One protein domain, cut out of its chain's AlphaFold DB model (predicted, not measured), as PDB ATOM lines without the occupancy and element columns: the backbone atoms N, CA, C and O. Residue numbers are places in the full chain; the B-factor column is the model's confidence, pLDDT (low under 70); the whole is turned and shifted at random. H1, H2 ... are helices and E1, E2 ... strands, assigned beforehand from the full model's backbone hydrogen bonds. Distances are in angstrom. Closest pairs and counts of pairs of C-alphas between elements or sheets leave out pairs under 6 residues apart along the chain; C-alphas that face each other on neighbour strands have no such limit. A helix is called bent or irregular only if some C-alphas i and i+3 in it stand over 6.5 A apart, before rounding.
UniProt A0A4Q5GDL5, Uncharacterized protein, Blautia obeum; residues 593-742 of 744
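What this domain is: This is residues 593 to 742 of the 744 residues of an uncharacterized protein of Blautia obeum (UniProt A0A4Q5GDL5). A long, strongly twisted sheet forms a wall; H2 covers part of one face, H5 packs on H2, and H1 packs across H5. The short helices H3 and H4 sit away from these three. The printed part has 150 residues, in the order H1 H2 E1 E2 E3 H3 H4 E4 H5; the antiparallel sheet runs E3 E2 E1 E4. The class is mixed, helices and strands; the whole is compact, radius of gyration of the C-alphas 16.7 A, spanning 51 by 47 by 30 A.

How they stand to each other: Start at H1, residues 598 to 606: it touches H5, residues 729 to 742, at residues 733 to 737 alone, closest C-alphas Ser 600 and Pro 733, 4.4 A, about perpendicular at 77 degrees. H2, residues 612 to 622, touches H5 the same way at a steep tilt of 45 degrees, closest C-alphas Ala 622 and Arg 742, 4.3 A. In two layers, helices on one face of a sheet, H2 is over E1, residues 627 to 638, at a height over the sheet of 8.3 A, along the strands. E1, E2, residues 644 to 654, and E3, residues 667 to 669, form a meander, each strand the antiparallel neighbour of the one before: look for N 635 and O 647, 2.9 A, and N 667 and O 654, 2.8 A. H3, residues 693 to 696, only grazes the sheet with residues 694 to 695 and is close but not clearly touching H4, residues 700 to 705, closest C-alphas Leu 694 and Val 702, 6.5 A. E4, residues 718 to 724, is antiparallel to E1, with N 630 and O 721 at 2.9 A. Every O i to N i+4 pair is within hydrogen-bond range in H1, H2 and H4, and 8 of 10 in H5; H3 is too short for one.

Where its parts are: Find C-alpha 598 at (164.755, 206.677, 333.854), where H1 begins. From C-alpha 627 at (169.698, 189.214, 313.315) E1 runs 34.4 A; E2 measures 32.9 A. H5, 19.9 A, ends at (156.809, 196.688, 317.736); it is irregular, C-alphas 730 and 733 being 7.8 A apart.

The domain as a whole: The farthest C-alphas, Thr 594 and Gly 711, are 53.2 A apart. The printed part has no cut; the links E2 to E3, E3 to H3 and H4 to E4 are long. Mean pLDDT of the printed part is 74.9; look for values under 70 at, among others, residues 656 to 666 and 702 to 721.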
ATOM      1  N   ASP A 593     155.523 209.685 331.125       82.81
ATOM      2  CA  ASP A 593     155.303 208.249 331.029       82.81
ATOM      3  C   ASP A 593     155.860 207.533 332.266       82.81
ATOM      4  O   ASP A 593     157.072 207.433 332.477       82.81
ATOM      5  N   THR A 594     154.962 207.034 333.117       81.25
ATOM      6  CA  THR A 594     155.328 206.298 334.337       81.25
ATOM      7  C   THR A 594     155.835 204.885 334.060       81.25
ATOM      8  O   THR A 594     156.359 204.244 334.965       81.25
ATOM      9  N   ASN A 595     155.667 204.394 332.832       85.31
ATOM     10  CA  ASN A 595     156.016 203.040 332.423       85.31
ATOM     11  C   ASN A 595     157.348 202.995 331.654       85.31
ATOM     12  O   ASN A 595     157.654 201.954 331.077       85.31
ATOM     13  N   LEU A 596     158.081 204.113 331.555       87.31
ATOM     14  CA  LEU A 596     159.448 204.163 331.028       87.31
ATOM     15  C   LEU A 596     160.452 204.214 332.180       87.31
ATOM     16  O   LEU A 596     160.288 205.010 333.110       87.31
ATOM     17  N   SER A 597     161.519 203.419 332.091       91.06
ATOM     18  CA  SER A 597     162.668 203.565 332.989       91.06
ATOM     19  C   SER A 597     163.341 204.937 332.837       91.06
ATOM     20  O   SER A 597     163.284 205.570 331.780       91.06
ATOM     21  N   GLU A 598     164.011 205.407 333.894       90.12
ATOM     22  CA  GLU A 598     164.755 206.677 333.854       90.12
ATOM     23  C   GLU A 598     165.879 206.658 332.807       90.12
ATOM     24  O   GLU A 598     166.131 207.665 332.150       90.12
ATOM     25  N   GLU A 599     166.496 205.494 332.579       89.94
ATOM     26  CA  GLU A 599     167.511 205.308 331.538       89.94
ATOM     27  C   GLU A 599     166.914 205.485 330.130       89.94
ATOM     28  O   GLU A 599     167.493 206.184 329.302       89.94
ATOM     29  N   SER A 600     165.718 204.941 329.872       90.88
ATOM     30  CA  SER A 600     164.978 205.150 328.615       90.88
ATOM     31  C   SER A 600     164.538 206.597 328.412       90.88
ATOM     32  O   SER A 600     164.580 207.102 327.291       90.88
ATOM     33  N   LYS A 601     164.144 207.297 329.482       91.62
ATOM     34  CA  LYS A 601     163.800 208.726 329.405       91.62
ATOM     35  C   LYS A 601     165.014 209.582 329.060       91.62
ATOM     36  O   LYS A 601     164.898 210.482 328.227       91.62
ATOM     37  N   GLU A 602     166.166 209.308 329.672       90.44
ATOM     38  CA  GLU A 602     167.403 210.025 329.356       90.44
ATOM     39  C   GLU A 602     167.884 209.703 327.935       90.44
ATOM     40  O   GLU A 602     168.299 210.604 327.211       90.44
ATOM     41  N   TRP A 603     167.737 208.452 327.487       92.81
ATOM     42  CA  TRP A 603     168.018 208.074 326.102       92.81
ATOM     43  C   TRP A 603     167.142 208.860 325.108       92.81
ATOM     44  O   TRP A 603     167.659 209.488 324.186       92.81
ATOM     45  N   LEU A 604     165.820 208.916 325.330       91.62
ATOM     46  CA  LEU A 604     164.877 209.643 324.460       91.62
ATOM     47  C   LEU A 604     165.151 211.148 324.413       91.62
ATOM     48  O   LEU A 604     164.967 211.785 323.377       91.62
ATOM     49  N   LYS A 605     165.602 211.730 325.523       89.94
ATOM     50  CA  LYS A 605     165.985 213.142 325.594       89.94
ATOM     51  C   LYS A 605     167.161 213.468 324.669       89.94
ATOM     52  O   LYS A 605     167.167 214.556 324.094       89.94
ATOM     53  N   ASN A 606     168.092 212.529 324.497       88.06
ATOM     54  CA  ASN A 606     169.264 212.685 323.636       88.06
ATOM     55  C   ASN A 606     168.977 212.398 322.151       88.06
ATOM     56  O   ASN A 606     169.747 212.827 321.306       88.06
ATOM     57  N   TYR A 607     167.866 211.745 321.790       85.06
ATOM     58  CA  TYR A 607     167.463 211.563 320.385       85.06
ATOM     59  C   TYR A 607     167.270 212.920 319.667       85.06
ATOM     60  O   TYR A 607     166.621 213.797 320.242       85.06
ATOM     61  N   PRO A 608     167.734 213.135 318.417       77.12
ATOM     62  CA  PRO A 608     168.381 212.184 317.504       77.12
ATOM     63  C   PRO A 608     169.910 212.066 317.636       77.12
ATOM     64  O   PRO A 608     170.526 211.353 316.847       77.12
ATOM     65  N   ASP A 609     170.527 212.700 318.633       83.38
ATOM     66  CA  ASP A 609     171.977 212.699 318.886       83.38
ATOM     67  C   ASP A 609     172.425 211.454 319.680       83.38
ATOM     68  O   ASP A 609     173.076 211.523 320.722       83.38
ATOM     69  N   ILE A 610     172.030 210.285 319.188       87.31
ATOM     70  CA  ILE A 610     172.325 208.959 319.751       87.31
ATOM     71  C   ILE A 610     173.265 208.191 318.827       87.31
ATOM     72  O   ILE A 610     173.438 208.560 317.664       87.31
ATOM     73  N   SER A 611     173.866 207.100 319.305       88.56
ATOM     74  CA  SER A 611     174.718 206.312 318.417       88.56
ATOM     75  C   SER A 611     173.885 205.639 317.319       88.56
ATOM     76  O   SER A 611     172.806 205.088 317.560       88.56
ATOM     77  N   SER A 612     174.401 205.652 316.093       88.81
ATOM     78  CA  SER A 612     173.764 204.965 314.969       88.81
ATOM     79  C   SER A 612     173.723 203.438 315.167       88.81
ATOM     80  O   SER A 612     172.791 202.787 314.697       88.81
ATOM     81  N   GLU A 613     174.645 202.863 315.956       90.00
ATOM     82  CA  GLU A 613     174.586 201.460 316.414       90.00
ATOM     83  C   GLU A 613     173.305 201.196 317.226       90.00
ATOM     84  O   GLU A 613     172.551 200.269 316.921       90.00
ATOM     85  N   GLU A 614     173.019 202.034 318.230       91.00
ATOM     86  CA  GLU A 614     171.805 201.919 319.044       91.00
ATOM     87  C   GLU A 614     170.534 202.097 318.207       91.00
ATOM     88  O   GLU A 614     169.560 201.384 318.444       91.00
ATOM     89  N   MET A 615     170.536 202.976 317.197       91.69
ATOM     90  CA  MET A 615     169.385 203.114 316.293       91.69
ATOM     91  C   MET A 615     169.144 201.894 315.427       91.69
ATOM     92  O   MET A 615     167.989 201.499 315.236       91.69
ATOM     93  N   VAL A 616     170.201 201.266 314.917       90.62
ATOM     94  CA  VAL A 616     170.070 200.013 314.173       90.62
ATOM     95  C   VAL A 616     169.478 198.924 315.069       90.62
ATOM     96  O   VAL A 616     168.546 198.235 314.652       90.62
ATOM     97  N   VAL A 617     169.944 198.808 316.317       89.94
ATOM     98  CA  VAL A 617     169.389 197.856 317.295       89.94
ATOM     99  C   VAL A 617     167.922 198.168 317.610       89.94
ATOM    100  O   VAL A 617     167.088 197.263 317.583       89.94
ATOM    101  N   LEU A 618     167.573 199.435 317.846       91.88
ATOM    102  CA  LEU A 618     166.193 199.870 318.089       91.88
ATOM    103  C   LEU A 618     165.270 199.464 316.937       91.88
ATOM    104  O   LEU A 618     164.206 198.878 317.147       91.88
ATOM    105  N   THR A 619     165.713 199.750 315.716       90.06
ATOM    106  CA  THR A 619     164.973 199.486 314.481       90.06
ATOM    107  C   THR A 619     164.807 197.988 314.257       90.06
ATOM    108  O   THR A 619     163.701 197.530 313.976       90.06
ATOM    109  N   ALA A 620     165.862 197.198 314.477       88.69
ATOM    110  CA  ALA A 620     165.806 195.740 314.424       88.69
ATOM    111  C   ALA A 620     164.754 195.176 315.393       88.69
ATOM    112  O   ALA A 620     163.925 194.345 315.010       88.69
ATOM    113  N   ILE A 621     164.738 195.675 316.634       89.12
ATOM    114  CA  ILE A 621     163.782 195.259 317.665       89.12
ATOM    115  C   ILE A 621     162.350 195.627 317.265       89.12
ATOM    116  O   ILE A 621     161.464 194.781 317.424       89.12
ATOM    117  N   ALA A 622     162.122 196.835 316.742       89.94
ATOM    118  CA  ALA A 622     160.813 197.295 316.270       89.94
ATOM    119  C   ALA A 622     160.312 196.470 315.067       89.94
ATOM    120  O   ALA A 622     159.139 196.104 314.987       89.94
ATOM    121  N   LEU A 623     161.217 196.076 314.168       87.75
ATOM    122  CA  LEU A 623     160.928 195.225 313.009       87.75
ATOM    123  C   LEU A 623     160.884 193.722 313.331       87.75
ATOM    124  O   LEU A 623     160.718 192.910 312.417       87.75
ATOM    125  N   LYS A 624     160.999 193.343 314.612       87.44
ATOM    126  CA  LYS A 624     160.994 191.948 315.090       87.44
ATOM    127  C   LYS A 624     162.067 191.081 314.415       87.44
ATOM    128  O   LYS A 624     161.842 189.901 314.171       87.44
ATOM    129  N   GLN A 625     163.222 191.668 314.113       84.00
ATOM    130  CA  GLN A 625     164.379 190.940 313.603       84.00
ATOM    131  C   GLN A 625     165.221 190.418 314.763       84.00
ATOM    132  O   GLN A 625     165.391 191.112 315.762       84.00
ATOM    133  N   GLU A 626     165.745 189.199 314.630       78.75
ATOM    134  CA  GLU A 626     166.673 188.592 315.601       78.75
ATOM    135  C   GLU A 626     168.142 188.800 315.210       78.75
ATOM    136  O   GLU A 626     169.022 188.857 316.071       78.75
ATOM    137  N   VAL A 627     168.392 188.936 313.907       80.31
ATOM    138  CA  VAL A 627     169.698 189.214 313.315       80.31
ATOM    139  C   VAL A 627     169.499 190.238 312.213       80.31
ATOM    140  O   VAL A 627     168.577 190.105 311.411       80.31
ATOM    141  N   VAL A 628     170.365 191.246 312.158       82.69
ATOM    142  CA  VAL A 628     170.334 192.263 311.102       82.69
ATOM    143  C   VAL A 628     171.693 192.403 310.442       82.69
ATOM    144  O   VAL A 628     172.732 192.373 311.108       82.69
ATOM    145  N   ASN A 629     171.678 192.547 309.118       85.81
ATOM    146  CA  ASN A 629     172.863 192.918 308.360       85.81
ATOM    147  C   ASN A 629     173.087 194.420 308.521       85.81
ATOM    148  O   ASN A 629     172.137 195.205 308.493       85.81
ATOM    149  N   VAL A 630     174.342 194.816 308.692       87.19
ATOM    150  CA  VAL A 630     174.714 196.217 308.890       87.19
ATOM    151  C   VAL A 630     175.934 196.567 308.066       87.19
ATOM    152  O   VAL A 630     176.810 195.727 307.824       87.19
ATOM    153  N   LYS A 631     176.000 197.835 307.686       86.94
ATOM    154  CA  LYS A 631     177.203 198.458 307.154       86.94
ATOM    155  C   LYS A 631     177.722 199.468 308.158       86.94
ATOM    156  O   LYS A 631     176.949 200.118 308.861       86.94
ATOM    157  N   ILE A 632     179.045 199.549 308.234       85.12
ATOM    158  CA  ILE A 632     179.743 200.413 309.178       85.12
ATOM    159  C   ILE A 632     180.833 201.157 308.428       85.12
ATOM    160  O   ILE A 632     181.637 200.542 307.717       85.12
ATOM    161  N   VAL A 633     180.871 202.470 308.623       82.81
ATOM    162  CA  VAL A 633     181.966 203.328 308.171       82.81
ATOM    163  C   VAL A 633     182.547 204.038 309.380       82.81
ATOM    164  O   VAL A 633     181.848 204.782 310.062       82.81
ATOM    165  N   GLY A 634     183.832 203.797 309.631       77.94
ATOM    166  CA  GLY A 634     184.607 204.518 310.635       77.94
ATOM    167  C   GLY A 634     185.460 205.623 310.015       77.94
ATOM    168  O   GLY A 634     185.994 205.447 308.917       77.94
ATOM    169  N   TRP A 635     185.613 206.745 310.717       75.25
ATOM    170  CA  TRP A 635     186.562 207.807 310.372       75.25
ATOM    171  C   TRP A 635     187.132 208.482 311.622       75.25
ATOM    172  O   TRP A 635     186.707 208.209 312.745       75.25
ATOM    173  N   VAL A 636     188.140 209.334 311.431       72.81
ATOM    174  CA  VAL A 636     188.810 210.055 312.518       72.81
ATOM    175  C   VAL A 636     188.809 211.543 312.203       72.81
ATOM    176  O   VAL A 636     189.260 211.931 311.126       72.81
ATOM    177  N   GLU A 637     188.359 212.367 313.146       70.44
ATOM    178  CA  GLU A 637     188.404 213.827 313.025       70.44
ATOM    179  C   GLU A 637     189.348 214.434 314.060       70.44
ATOM    180  O   GLU A 637     189.436 213.974 315.202       70.44
ATOM    181  N   GLN A 638     190.052 215.492 313.658       67.69
ATOM    182  CA  GLN A 638     190.874 216.289 314.557       67.69
ATOM    183  C   GLN A 638     190.087 217.519 315.002       67.69
ATOM    184  O   GLN A 638     189.783 218.397 314.196       67.69
ATOM    185  N   ILE A 639     189.783 217.609 316.295       71.00
ATOM    186  CA  ILE A 639     189.121 218.792 316.850       71.00
ATOM    187  C   ILE A 639     190.125 219.933 317.071       71.00
ATOM    188  O   ILE A 639     191.338 219.727 317.081       71.00
ATOM    189  N   SER A 640     189.625 221.153 317.292       67.56
ATOM    190  CA  SER A 640     190.425 222.388 317.422       67.56
ATOM    191  C   SER A 640     191.519 222.354 318.502       67.56
ATOM    192  O   SER A 640     192.458 223.144 318.447       67.56
ATOM    193  N   SER A 641     191.430 221.432 319.464       73.38
ATOM    194  CA  SER A 641     192.436 221.184 320.506       73.38
ATOM    195  C   SER A 641     193.576 220.246 320.080       73.38
ATOM    196  O   SER A 641     194.488 220.000 320.867       73.38
ATOM    197  N   GLY A 642     193.532 219.700 318.862       68.12
ATOM    198  CA  GLY A 642     194.508 218.746 318.334       68.12
ATOM    199  C   GLY A 642     194.257 217.284 318.720       68.12
ATOM    200  O   GLY A 642     195.027 216.422 318.298       68.12
ATOM    201  N   ILE A 643     193.199 216.992 319.488       74.56
ATOM    202  CA  ILE A 643     192.786 215.625 319.847       74.56
ATOM    203  C   ILE A 643     192.135 214.944 318.635       74.56
ATOM    204  O   ILE A 643     191.317 215.551 317.944       74.56
ATOM    205  N   MET A 644     192.481 213.676 318.411       69.56
ATOM    206  CA  MET A 644     191.850 212.820 317.405       69.56
ATOM    207  C   MET A 644     190.672 212.067 318.032       69.56
ATOM    208  O   MET A 644     190.850 211.389 319.047       69.56
ATOM    209  N   LEU A 645     189.493 212.165 317.428       72.50
ATOM    210  CA  LEU A 645     188.290 211.441 317.837       72.50
ATOM    211  C   LEU A 645     187.893 210.439 316.753       72.50
ATOM    212  O   LEU A 645     187.882 210.778 315.573       72.50
ATOM    213  N   ASN A 646     187.575 209.211 317.164       76.56
ATOM    214  CA  ASN A 646     187.088 208.163 316.271       76.56
ATOM    215  C   ASN A 646     185.561 208.194 316.230       76.56
ATOM    216  O   ASN A 646     184.914 208.141 317.277       76.56
ATOM    217  N   TYR A 647     185.011 208.190 315.026       79.62
ATOM    218  CA  TYR A 647     183.582 208.141 314.766       79.62
ATOM    219  C   TYR A 647     183.253 206.885 313.974       79.62
ATOM    220  O   TYR A 647     184.048 206.443 313.145       79.62
ATOM    221  N   ASN A 648     182.083 206.311 314.239       82.56
ATOM    222  CA  ASN A 648     181.522 205.222 313.456       82.56
ATOM    223  C   ASN A 648     180.080 205.567 313.117       82.56
ATOM    224  O   ASN A 648     179.324 205.970 314.001       82.56
ATOM    225  N   HIS A 649     179.698 205.326 311.869       87.25
ATOM    226  CA  HIS A 649     178.312 205.391 311.436       87.25
ATOM    227  C   HIS A 649     177.819 204.023 310.997       87.25
ATOM    228  O   HIS A 649     178.490 203.347 310.213       87.25
ATOM    229  N   TRP A 650     176.663 203.629 311.518       89.94
ATOM    230  CA  TRP A 650     176.036 202.335 311.293       89.94
ATOM    231  C   TRP A 650     174.700 202.535 310.601       89.94
ATOM    232  O   TRP A 650     173.907 203.377 311.005       89.94
ATOM    233  N   TRP A 651     174.413 201.704 309.612       91.31
ATOM    234  CA  TRP A 651     173.082 201.655 309.029       91.31
ATOM    235  C   TRP A 651     172.697 200.222 308.697       91.31
ATOM    236  O   TRP A 651     173.541 199.328 308.552       91.31
ATOM    237  N   MET A 652     171.392 199.993 308.658       90.06
ATOM    238  CA  MET A 652     170.831 198.662 308.501       90.06
ATOM    239  C   MET A 652     170.716 198.308 307.019       90.06
ATOM    240  O   MET A 652     170.303 199.129 306.209       90.06
ATOM    241  N   VAL A 653     171.018 197.058 306.678       86.44
ATOM    242  CA  VAL A 653     170.744 196.469 305.367       86.44
ATOM    243  C   VAL A 653     169.579 195.491 305.519       86.44
ATOM    244  O   VAL A 653     169.674 194.499 306.244       86.44
ATOM    245  N   TRP A 654     168.468 195.785 304.853       79.44
ATOM    246  CA  TRP A 654     167.228 195.015 304.889       79.44
ATOM    247  C   TRP A 654     167.019 194.251 303.574       79.44
ATOM    248  O   TRP A 654     167.032 194.868 302.515       79.44
ATOM    249  N   GLY A 655     166.785 192.935 303.638       70.75
ATOM    250  CA  GLY A 655     166.555 192.057 302.475       70.75
ATOM    251  C   GLY A 655     167.368 190.754 302.535       70.75
ATOM    252  O   GLY A 655     168.369 190.677 303.251       70.75
ATOM    253  N   GLU A 656     166.937 189.712 301.813       52.78
ATOM    254  CA  GLU A 656     167.667 188.438 301.717       52.78
ATOM    255  C   GLU A 656     168.823 188.555 300.714       52.78
ATOM    256  O   GLU A 656     168.615 188.772 299.525       52.78
ATOM    257  N   THR A 657     170.058 188.357 301.178       45.75
ATOM    258  CA  THR A 657     171.264 188.350 300.329       45.75
ATOM    259  C   THR A 657     171.421 187.068 299.495       45.75
ATOM    260  O   THR A 657     172.351 186.982 298.699       45.75
ATOM    261  N   GLU A 658     170.569 186.051 299.696       37.84
ATOM    262  CA  GLU A 658     170.723 184.702 299.114       37.84
ATOM    263  C   GLU A 658     169.746 184.388 297.961       37.84
ATOM    264  O   GLU A 658     169.924 183.384 297.269       37.84
ATOM    265  N   VAL A 659     168.763 185.253 297.681       34.81
ATOM    266  CA  VAL A 659     167.826 185.068 296.560       34.81
ATOM    267  C   VAL A 659     168.302 185.861 295.339       34.81
ATOM    268  O   VAL A 659     168.048 187.048 295.195       34.81
ATOM    269  N   VAL A 660     169.050 185.157 294.488       32.50
ATOM    270  CA  VAL A 660     169.280 185.353 293.042       32.50
ATOM    271  C   VAL A 660     168.891 186.729 292.449       32.50
ATOM    272  O   VAL A 660     167.728 186.993 292.172       32.50
ATOM    273  N   ASN A 661     169.919 187.517 292.108       33.69
ATOM    274  CA  ASN A 661     169.966 188.566 291.068       33.69
ATOM    275  C   ASN A 661     169.014 189.775 291.133       33.69
ATOM    276  O   ASN A 661     169.013 190.548 290.174       33.69
ATOM    277  N   ASP A 662     168.269 190.011 292.211       42.72
ATOM    278  CA  ASP A 662     167.480 191.245 292.330       42.72
ATOM    279  C   ASP A 662     168.146 192.225 293.306       42.72
ATOM    280  O   ASP A 662     167.830 192.277 294.493       42.72
ATOM    281  N   GLU A 663     169.093 193.026 292.805       40.66
ATOM    282  CA  GLU A 663     169.716 194.126 293.565       40.66
ATOM    283  C   GLU A 663     168.672 195.136 294.094       40.66
ATOM    284  O   GLU A 663     168.957 195.890 295.020       40.66
ATOM    285  N   ASN A 664     167.433 195.100 293.585       43.66
ATOM    286  CA  ASN A 664     166.315 195.915 294.064       43.66
ATOM    287  C   ASN A 664     165.621 195.353 295.325       43.66
ATOM    288  O   ASN A 664     164.783 196.041 295.908       43.66
ATOM    289  N   ALA A 665     165.933 194.123 295.758       54.34
ATOM    290  CA  ALA A 665     165.339 193.495 296.946       54.34
ATOM    291  C   ALA A 665     166.072 193.838 298.258       54.34
ATOM    292  O   ALA A 665     165.629 193.448 299.343       54.34
ATOM    293  N   ILE A 666     167.189 194.562 298.161       69.25
ATOM    294  CA  ILE A 666     168.000 195.000 299.295       69.25
ATOM    295  C   ILE A 666     167.810 196.512 299.468       69.25
ATOM    296  O   ILE A 666     167.906 197.274 298.513       69.25
ATOM    297  N   MET A 667     167.540 196.956 300.693       80.88
ATOM    298  CA  MET A 667     167.406 198.366 301.063       80.88
ATOM    299  C   MET A 667     168.387 198.716 302.171       80.88
ATOM    300  O   MET A 667     168.615 197.928 303.086       80.88
ATOM    301  N   GLU A 668     168.917 199.928 302.128       87.62
ATOM    302  CA  GLU A 668     169.745 200.483 303.189       87.62
ATOM    303  C   GLU A 668     168.931 201.508 303.978       87.62
ATOM    304  O   GLU A 668     168.406 202.463 303.411       87.62
ATOM    305  N   ILE A 669     168.777 201.279 305.280       90.88
ATOM    306  CA  ILE A 669     167.935 202.071 306.178       90.88
ATOM    307  C   ILE A 669     168.840 202.825 307.146       90.88
ATOM    308  O   ILE A 669     169.544 202.202 307.946       90.88
ATOM    309  N   ASP A 670     168.765 204.152 307.112       90.81
ATOM    310  CA  ASP A 670     169.512 205.028 308.009       90.81
ATOM    311  C   ASP A 670     168.591 206.086 308.634       90.81
ATOM    312  O   ASP A 670     168.206 207.075 308.014       90.81
ATOM    313  N   LEU A 671     168.230 205.861 309.896       89.19
ATOM    314  CA  LEU A 671     167.428 206.789 310.701       89.19
ATOM    315  C   LEU A 671     168.273 207.890 311.366       89.19
ATOM    316  O   LEU A 671     167.701 208.807 311.957       89.19
ATOM    317  N   CYS A 672     169.600 207.783 311.278       88.38
ATOM    318  CA  CYS A 672     170.595 208.714 311.806       88.38
ATOM    319  C   CYS A 672     171.292 209.508 310.695       88.38
ATOM    320  O   CYS A 672     172.267 210.203 310.964       88.38
ATOM    321  N   TYR A 673     170.815 209.434 309.452       86.25
ATOM    322  CA  TYR A 673     171.458 210.088 308.313       86.25
ATOM    323  C   TYR A 673     171.595 211.610 308.492       86.25
ATOM    324  O   TYR A 673     172.571 212.218 308.061       86.25
ATOM    325  N   ASN A 674     170.671 212.223 309.231       83.31
ATOM    326  CA  ASN A 674     170.728 213.628 309.635       83.31
ATOM    327  C   ASN A 674     171.989 214.009 310.442       83.31
ATOM    328  O   ASN A 674     172.302 215.189 310.559       83.31
ATOM    329  N   GLN A 675     172.704 213.042 311.025       80.81
ATOM    330  CA  GLN A 675     173.966 213.270 311.741       80.81
ATOM    331  C   GLN A 675     175.133 213.581 310.790       80.81
ATOM    332  O   GLN A 675     176.142 214.135 311.219       80.81
ATOM    333  N   ILE A 676     174.998 213.210 309.516       79.19
ATOM    334  CA  ILE A 676     176.077 213.212 308.521       79.19
ATOM    335  C   ILE A 676     175.661 213.846 307.183       79.19
ATOM    336  O   ILE A 676     176.386 213.706 306.200       79.19
ATOM    337  N   SER A 677     174.513 214.531 307.133       76.81
ATOM    338  CA  SER A 677     173.976 215.161 305.922       76.81
ATOM    339  C   SER A 677     173.944 216.692 306.002       76.81
ATOM    340  O   SER A 677     174.079 217.305 307.066       76.81
ATOM    341  N   GLU A 678     173.811 217.342 304.844       68.81
ATOM    342  CA  GLU A 678     173.701 218.801 304.747       68.81
ATOM    343  C   GLU A 678     172.261 219.296 304.969       68.81
ATOM    344  O   GLU A 678     171.286 218.544 304.901       68.81
ATOM    345  N   LYS A 679     172.101 220.606 305.222       59.09
ATOM    346  CA  LYS A 679     170.780 221.242 305.363       59.09
ATOM    347  C   LYS A 679     169.959 221.067 304.075       59.09
ATOM    348  O   LYS A 679     170.106 221.855 303.148       59.09
ATOM    349  N   GLY A 680     169.070 220.078 304.064       57.97
ATOM    350  CA  GLY A 680     168.157 219.781 302.953       57.97
ATOM    351  C   GLY A 680     167.787 218.300 302.858       57.97
ATOM    352  O   GLY A 680     166.625 217.994 302.617       57.97
ATOM    353  N   ASP A 681     168.726 217.399 303.167       64.62
ATOM    354  CA  ASP A 681     168.549 215.940 303.020       64.62
ATOM    355  C   ASP A 681     168.269 215.214 304.353       64.62
ATOM    356  O   ASP A 681     168.179 213.990 304.420       64.62
ATOM    357  N   MET A 682     168.079 215.974 305.434       64.69
ATOM    358  CA  MET A 682     167.960 215.492 306.822       64.69
ATOM    359  C   MET A 682     166.822 214.483 307.055       64.69
ATOM    360  O   MET A 682     166.833 213.756 308.049       64.69
ATOM    361  N   ASP A 683     165.825 214.447 306.171       72.50
ATOM    362  CA  ASP A 683     164.658 213.583 306.324       72.50
ATOM    363  C   ASP A 683     164.737 212.268 305.559       72.50
ATOM    364  O   ASP A 683     163.891 211.409 305.798       72.50
ATOM    365  N   LYS A 684     165.752 212.070 304.711       86.06
ATOM    366  CA  LYS A 684     165.946 210.830 303.955       86.06
ATOM    367  C   LYS A 684     166.217 209.648 304.890       86.06
ATOM    368  O   LYS A 684     167.049 209.741 305.784       86.06
ATOM    369  N   LEU A 685     165.499 208.543 304.674       88.00
ATOM    370  CA  LEU A 685     165.553 207.349 305.535       88.00
ATOM    371  C   LEU A 685     166.089 206.105 304.825       88.00
ATOM    372  O   LEU A 685     166.493 205.150 305.483       88.00
ATOM    373  N   ILE A 686     166.009 206.084 303.491       88.50
ATOM    374  CA  ILE A 686     166.206 204.883 302.675       88.50
ATOM    375  C   ILE A 686     167.159 205.190 301.525       88.50
ATOM    376  O   ILE A 686     167.046 206.227 300.863       88.50
ATOM    377  N   PHE A 687     168.058 204.247 301.273       84.56
ATOM    378  CA  PHE A 687     169.076 204.290 300.238       84.56
ATOM    379  C   PHE A 687     169.092 202.969 299.470       84.56
ATOM    380  O   PHE A 687     168.794 201.903 300.014       84.56
ATOM    381  N   TYR A 688     169.441 203.052 298.189       78.44
ATOM    382  CA  TYR A 688     169.692 201.865 297.381       78.44
ATOM    383  C   TYR A 688     171.051 201.254 297.733       78.44
ATOM    384  O   TYR A 688     171.951 201.989 298.158       78.44
ATOM    385  N   PRO A 689     171.221 199.936 297.540       76.12
ATOM    386  CA  PRO A 689     172.461 199.254 297.866       76.12
ATOM    387  C   PRO A 689     173.675 199.908 297.211       76.12
ATOM    388  O   PRO A 689     173.686 200.137 296.003       76.12
ATOM    389  N   GLY A 690     174.707 200.214 297.997       75.56
ATOM    390  CA  GLY A 690     175.942 200.804 297.463       75.56
ATOM    391  C   GLY A 690     175.865 202.308 297.188       75.56
ATOM    392  O   GLY A 690     176.869 202.897 296.784       75.56
ATOM    393  N   MET A 691     174.701 202.931 297.395       78.69
ATOM    394  CA  MET A 691     174.433 204.333 297.050       78.69
ATOM    395  C   MET A 691     174.341 205.243 298.269       78.69
ATOM    396  O   MET A 691     174.039 206.432 298.128       78.69
ATOM    397  N   HIS A 692     174.605 204.719 299.465       82.31
ATOM    398  CA  HIS A 692     174.668 205.544 300.657       82.31
ATOM    399  C   HIS A 692     175.789 206.597 300.512       82.31
ATOM    400  O   HIS A 692     176.878 206.264 300.039       82.31
ATOM    401  N   PRO A 693     175.596 207.862 300.917       78.44
ATOM    402  CA  PRO A 693     176.570 208.939 300.692       78.44
ATOM    403  C   PRO A 693     177.976 208.680 301.249       78.44
ATOM    404  O   PRO A 693     178.977 209.055 300.629       78.44
ATOM    405  N   LEU A 694     178.084 207.951 302.364       78.44
ATOM    406  CA  LEU A 694     179.373 207.483 302.903       78.44
ATOM    407  C   LEU A 694     180.068 206.436 302.006       78.44
ATOM    408  O   LEU A 694     181.291 206.253 302.061       78.44
ATOM    409  N   GLU A 695     179.311 205.747 301.154       76.88
ATOM    410  CA  GLU A 695     179.818 204.765 300.201       76.88
ATOM    411  C   GLU A 695     180.255 205.392 298.878       76.88
ATOM    412  O   GLU A 695     181.333 205.069 298.370       76.88
ATOM    413  N   VAL A 696     179.470 206.327 298.350       72.12
ATOM    414  CA  VAL A 696     179.757 206.985 297.067       72.12
ATOM    415  C   VAL A 696     180.622 208.243 297.203       72.12
ATOM    416  O   VAL A 696     181.178 208.712 296.212       72.12
ATOM    417  N   ARG A 697     180.796 208.774 298.426       68.38
ATOM    418  CA  ARG A 697     181.614 209.970 298.739       68.38
ATOM    419  C   ARG A 697     181.232 211.202 297.904       68.38
ATOM    420  O   ARG A 697     182.076 212.033 297.541       68.38
ATOM    421  N   ASN A 698     179.962 211.299 297.534       62.78
ATOM    422  CA  ASN A 698     179.450 212.352 296.662       62.78
ATOM    423  C   ASN A 698     179.015 213.605 297.437       62.78
ATOM    424  O   ASN A 698     179.037 214.685 296.854       62.78
ATOM    425  N   GLU A 699     178.718 213.484 298.729       63.97
ATOM    426  CA  GLU A 699     178.315 214.610 299.570       63.97
ATOM    427  C   GLU A 699     179.468 215.499 300.009       63.97
ATOM    428  O   GLU A 699     180.558 215.032 300.352       63.97
ATOM    429  N   GLN A 700     179.213 216.808 300.029       63.50
ATOM    430  CA  GLN A 700     180.200 217.787 300.455       63.50
ATOM    431  C   GLN A 700     180.497 217.663 301.959       63.50
ATOM    432  O   GLN A 700     181.672 217.762 302.315       63.50
ATOM    433  N   TRP A 701     179.526 217.323 302.817       70.94
ATOM    434  CA  TRP A 701     179.789 216.969 304.219       70.94
ATOM    435  C   TRP A 701     180.812 215.832 304.326       70.94
ATOM    436  O   TRP A 701     181.852 216.013 304.963       70.94
ATOM    437  N   VAL A 702     180.591 214.724 303.606       66.81
ATOM    438  CA  VAL A 702     181.511 213.573 303.550       66.81
ATOM    439  C   VAL A 702     182.877 213.997 303.008       66.81
ATOM    440  O   VAL A 702     183.913 213.629 303.547       66.81
ATOM    441  N   ARG A 703     182.926 214.846 301.980       66.25
ATOM    442  CA  ARG A 703     184.195 215.371 301.445       66.25
ATOM    443  C   ARG A 703     184.891 216.373 302.367       66.25
ATOM    444  O   ARG A 703     186.076 216.623 302.186       66.25
ATOM    445  N   THR A 704     184.189 216.983 303.310       66.50
ATOM    446  CA  THR A 704     184.761 217.999 304.203       66.50
ATOM    447  C   THR A 704     185.236 217.369 305.509       66.50
ATOM    448  O   THR A 704     186.310 217.712 305.993       66.50
ATOM    449  N   HIS A 705     184.473 216.412 306.036       63.16
ATOM    450  CA  HIS A 705     184.706 215.782 307.339       63.16
ATOM    451  C   HIS A 705     185.370 214.402 307.219       63.16
ATOM    452  O   HIS A 705     186.086 213.971 308.116       63.16
ATOM    453  N   VAL A 706     185.210 213.732 306.070       61.97
ATOM    454  CA  VAL A 706     185.685 212.358 305.823       61.97
ATOM    455  C   VAL A 706     186.813 212.312 304.764       61.97
ATOM    456  O   VAL A 706     187.073 211.274 304.153       61.97
ATOM    457  N   CYS A 707     187.540 213.417 304.533       51.94
ATOM    458  CA  CYS A 707     188.633 213.491 303.545       51.94
ATOM    459  C   CYS A 707     190.053 213.323 304.119       51.94
ATOM    460  O   CYS A 707     190.360 213.732 305.234       51.94
ATOM    461  N   ASN A 708     190.936 212.743 303.292       50.84
ATOM    462  CA  ASN A 708     192.334 212.406 303.590       50.84
ATOM    463  C   ASN A 708     193.152 213.615 304.084       50.84
ATOM    464  O   ASN A 708     193.530 214.479 303.290       50.84
ATOM    465  N   LEU A 709     193.513 213.631 305.369       42.53
ATOM    466  CA  LEU A 709     194.504 214.566 305.902       42.53
ATOM    467  C   LEU A 709     195.905 214.225 305.346       42.53
ATOM    468  O   LEU A 709     196.365 213.087 305.491       42.53
ATOM    469  N   PRO A 710     196.638 215.175 304.730       37.91
ATOM    470  CA  PRO A 710     198.023 214.945 304.335       37.91
ATOM    471  C   PRO A 710     198.881 214.696 305.583       37.91
ATOM    472  O   PRO A 710     199.057 215.586 306.410       37.91
ATOM    473  N   GLY A 711     199.414 213.480 305.728       43.50
ATOM    474  CA  GLY A 711     200.325 213.104 306.820       43.50
ATOM    475  C   GLY A 711     199.700 212.316 307.977       43.50
ATOM    476  O   GLY A 711     200.445 211.754 308.775       43.50
ATOM    477  N   TYR A 712     198.372 212.183 308.027       42.19
ATOM    478  CA  TYR A 712     197.666 211.297 308.957       42.19
ATOM    479  C   TYR A 712     196.641 210.493 308.159       42.19
ATOM    480  O   TYR A 712     195.660 211.038 307.664       42.19
ATOM    481  N   GLY A 713     196.901 209.200 307.962       40.62
ATOM    482  CA  GLY A 713     196.023 208.336 307.175       40.62
ATOM    483  C   GLY A 713     194.639 208.238 307.813       40.62
ATOM    484  O   GLY A 713     194.480 207.568 308.827       40.62
ATOM    485  N   VAL A 714     193.639 208.885 307.215       41.78
ATOM    486  CA  VAL A 714     192.234 208.590 307.509       41.78
ATOM    487  C   VAL A 714     191.962 207.190 306.960       41.78
ATOM    488  O   VAL A 714     191.989 206.965 305.750       41.78
ATOM    489  N   TYR A 715     191.770 206.223 307.856       47.62
ATOM    490  CA  TYR A 715     191.460 204.844 307.493       47.62
ATOM    491  C   TYR A 715     189.939 204.678 307.455       47.62
ATOM    492  O   TYR A 715     189.306 204.489 308.489       47.62
ATOM    493  N   MET A 716     189.349 204.793 306.264       45.41
ATOM    494  CA  MET A 716     187.945 204.437 306.059       45.41
ATOM    495  C   MET A 716     187.853 202.913 305.925       45.41
ATOM    496  O   MET A 716     188.115 202.368 304.853       45.41
ATOM    497  N   ASP A 717     187.513 202.229 307.018       51.06
ATOM    498  CA  ASP A 717     187.260 200.785 307.021       51.06
ATOM    499  C   ASP A 717     185.775 200.531 306.757       51.06
ATOM    500  O   ASP A 717     184.927 200.960 307.543       51.06
ATOM    501  N   ARG A 718     185.455 199.860 305.647       53.25
ATOM    502  CA  ARG A 718     184.088 199.411 305.362       53.25
ATOM    503  C   ARG A 718     183.951 197.982 305.838       53.25
ATOM    504  O   ARG A 718     184.544 197.075 305.255       53.25
ATOM    505  N   LYS A 719     183.128 197.780 306.862       60.22
ATOM    506  CA  LYS A 719     182.813 196.442 307.361       60.22
ATOM    507  C   LYS A 719     181.355 196.123 307.100       60.22
ATOM    508  O   LYS A 719     180.468 196.895 307.455       60.22
ATOM    509  N   TYR A 720     181.139 194.957 306.507       65.75
ATOM    510  CA  TYR A 720     179.848 194.289 306.499       65.75
ATOM    511  C   TYR A 720     179.788 193.402 307.735       65.75
ATOM    512  O   TYR A 720     180.685 192.587 307.963       65.75
ATOM    513  N   GLY A 721     178.759 193.595 308.550       68.00
ATOM    514  CA  GLY A 721     178.595 192.888 309.813       68.00
ATOM    515  C   GLY A 721     177.206 192.283 309.959       68.00
ATOM    516  O   GLY A 721     176.264 192.659 309.262       68.00
ATOM    517  N   LYS A 722     177.084 191.359 310.914       74.31
ATOM    518  CA  LYS A 722     175.803 190.897 311.450       74.31
ATOM    519  C   LYS A 722     175.747 191.267 312.924       74.31
ATOM    520  O   LYS A 722     176.654 190.900 313.668       74.31
ATOM    521  N   ILE A 723     174.693 191.966 313.336       73.00
ATOM    522  CA  ILE A 723     174.386 192.164 314.755       73.00
ATOM    523  C   ILE A 723     173.346 191.117 315.145       73.00
ATOM    524  O   ILE A 723     172.330 190.965 314.466       73.00
ATOM    525  N   ALA A 724     173.616 190.390 316.225       70.88
ATOM    526  CA  ALA A 724     172.727 189.401 316.820       70.88
ATOM    527  C   ALA A 724     172.751 189.560 318.345       70.88
ATOM    528  O   ALA A 724     173.673 190.164 318.888       70.88
ATOM    529  N   GLY A 725     171.765 188.992 319.042       63.12
ATOM    530  CA  GLY A 725     171.790 188.951 320.506       63.12
ATOM    531  C   GLY A 725     171.684 190.337 321.143       63.12
ATOM    532  O   GLY A 725     172.522 190.712 321.956       63.12
ATOM    533  N   PHE A 726     170.617 191.078 320.816       74.38
ATOM    534  CA  PHE A 726     170.319 192.430 321.323       74.38
ATOM    535  C   PHE A 726     170.104 192.527 322.848       74.38
ATOM    536  O   PHE A 726     169.528 193.503 323.307       74.38
ATOM    537  N   THR A 727     170.508 191.522 323.629       66.38
ATOM    538  CA  THR A 727     170.270 191.346 325.070       66.38
ATOM    539  C   THR A 727     171.371 191.929 325.957       66.38
ATOM    540  O   THR A 727     171.302 191.789 327.175       66.38
ATOM    541  N   GLU A 728     172.404 192.545 325.376       74.00
ATOM    542  CA  GLU A 728     173.469 193.190 326.150       74.00
ATOM    543  C   GLU A 728     172.904 194.302 327.046       74.00
ATOM    544  O   GLU A 728     172.032 195.066 326.628       74.00
ATOM    545  N   ALA A 729     173.436 194.425 328.267       72.81
ATOM    546  CA  ALA A 729     172.959 195.400 329.252       72.81
ATOM    547  C   ALA A 729     173.024 196.849 328.736       72.81
ATOM    548  O   ALA A 729     172.150 197.651 329.044       72.81
ATOM    549  N   ARG A 730     174.007 197.168 327.877       80.62
ATOM    550  CA  ARG A 730     174.145 198.500 327.266       80.62
ATOM    551  C   ARG A 730     172.970 198.896 326.362       80.62
ATOM    552  O   ARG A 730     172.749 200.080 326.169       80.62
ATOM    553  N   PHE A 731     172.197 197.934 325.849       83.88
ATOM    554  CA  PHE A 731     171.023 198.187 325.007       83.88
ATOM    555  C   PHE A 731     169.698 198.135 325.778       83.88
ATOM    556  O   PHE A 731     168.637 198.172 325.161       83.88
ATOM    557  N   GLN A 732     169.713 198.046 327.111       86.19
ATOM    558  CA  GLN A 732     168.488 197.939 327.911       86.19
ATOM    559  C   GLN A 732     167.468 199.074 327.643       86.19
ATOM    560  O   GLN A 732     166.297 198.743 327.424       86.19
ATOM    561  N   PRO A 733     167.865 200.361 327.543       88.31
ATOM    562  CA  PRO A 733     166.934 201.441 327.190       88.31
ATOM    563  C   PRO A 733     166.333 201.262 325.788       88.31
ATOM    564  O   PRO A 733     165.125 201.364 325.569       88.31
ATOM    565  N   VAL A 734     167.186 200.883 324.835       89.88
ATOM    566  CA  VAL A 734     166.820 200.630 323.438       89.88
ATOM    567  C   VAL A 734     165.848 199.454 323.308       89.88
ATOM    568  O   VAL A 734     164.918 199.502 322.505       89.88
ATOM    569  N   GLN A 735     166.010 198.404 324.115       88.81
ATOM    570  CA  GLN A 735     165.093 197.265 324.142       88.81
ATOM    571  C   GLN A 735     163.706 197.647 324.655       88.81
ATOM    572  O   GLN A 735     162.708 197.156 324.126       88.81
ATOM    573  N   GLU A 736     163.632 198.469 325.704       90.50
ATOM    574  CA  GLU A 736     162.366 198.929 326.276       90.50
ATOM    575  C   GLU A 736     161.591 199.784 325.266       90.50
ATOM    576  O   GLU A 736     160.420 199.510 324.994       90.50
ATOM    577  N   ILE A 737     162.267 200.754 324.644       91.19
ATOM    578  CA  ILE A 737     161.684 201.630 323.619       91.19
ATOM    579  C   ILE A 737     161.318 200.823 322.367       91.19
ATOM    580  O   ILE A 737     160.179 200.868 321.908       91.19
ATOM    581  N   GLY A 738     162.244 200.014 321.849       88.06
ATOM    582  CA  GLY A 738     162.025 199.195 320.659       88.06
ATOM    583  C   GLY A 738     160.851 198.225 320.814       88.06
ATOM    584  O   GLY A 738     160.108 198.017 319.860       88.06
ATOM    585  N   LYS A 739     160.622 197.667 322.015       88.19
ATOM    586  CA  LYS A 739     159.444 196.824 322.297       88.19
ATOM    587  C   LYS A 739     158.131 197.589 322.160       88.19
ATOM    588  O   LYS A 739     157.183 197.007 321.651       88.19
ATOM    589  N   ARG A 740     158.075 198.859 322.569       87.38
ATOM    590  CA  ARG A 740     156.879 199.703 322.394       87.38
ATOM    591  C   ARG A 740     156.602 199.998 320.923       87.38
ATOM    592  O   ARG A 740     155.453 200.038 320.509       87.38
ATOM    593  N   LEU A 741     157.658 200.128 320.128       88.75
ATOM    594  CA  LEU A 741     157.565 200.394 318.694       88.75
ATOM    595  C   LEU A 741     157.188 199.152 317.858       88.75
ATOM    596  O   LEU A 741     156.930 199.284 316.666       88.75
ATOM    597  N   ARG A 742     157.143 197.945 318.447       84.50
ATOM    598  CA  ARG A 742     156.809 196.688 317.736       84.50
ATOM    599  C   ARG A 742     155.359 196.575 317.280       84.50
ATOM    600  O   ARG A 742     155.083 195.745 316.407       84.50
TER     601      ARG A 742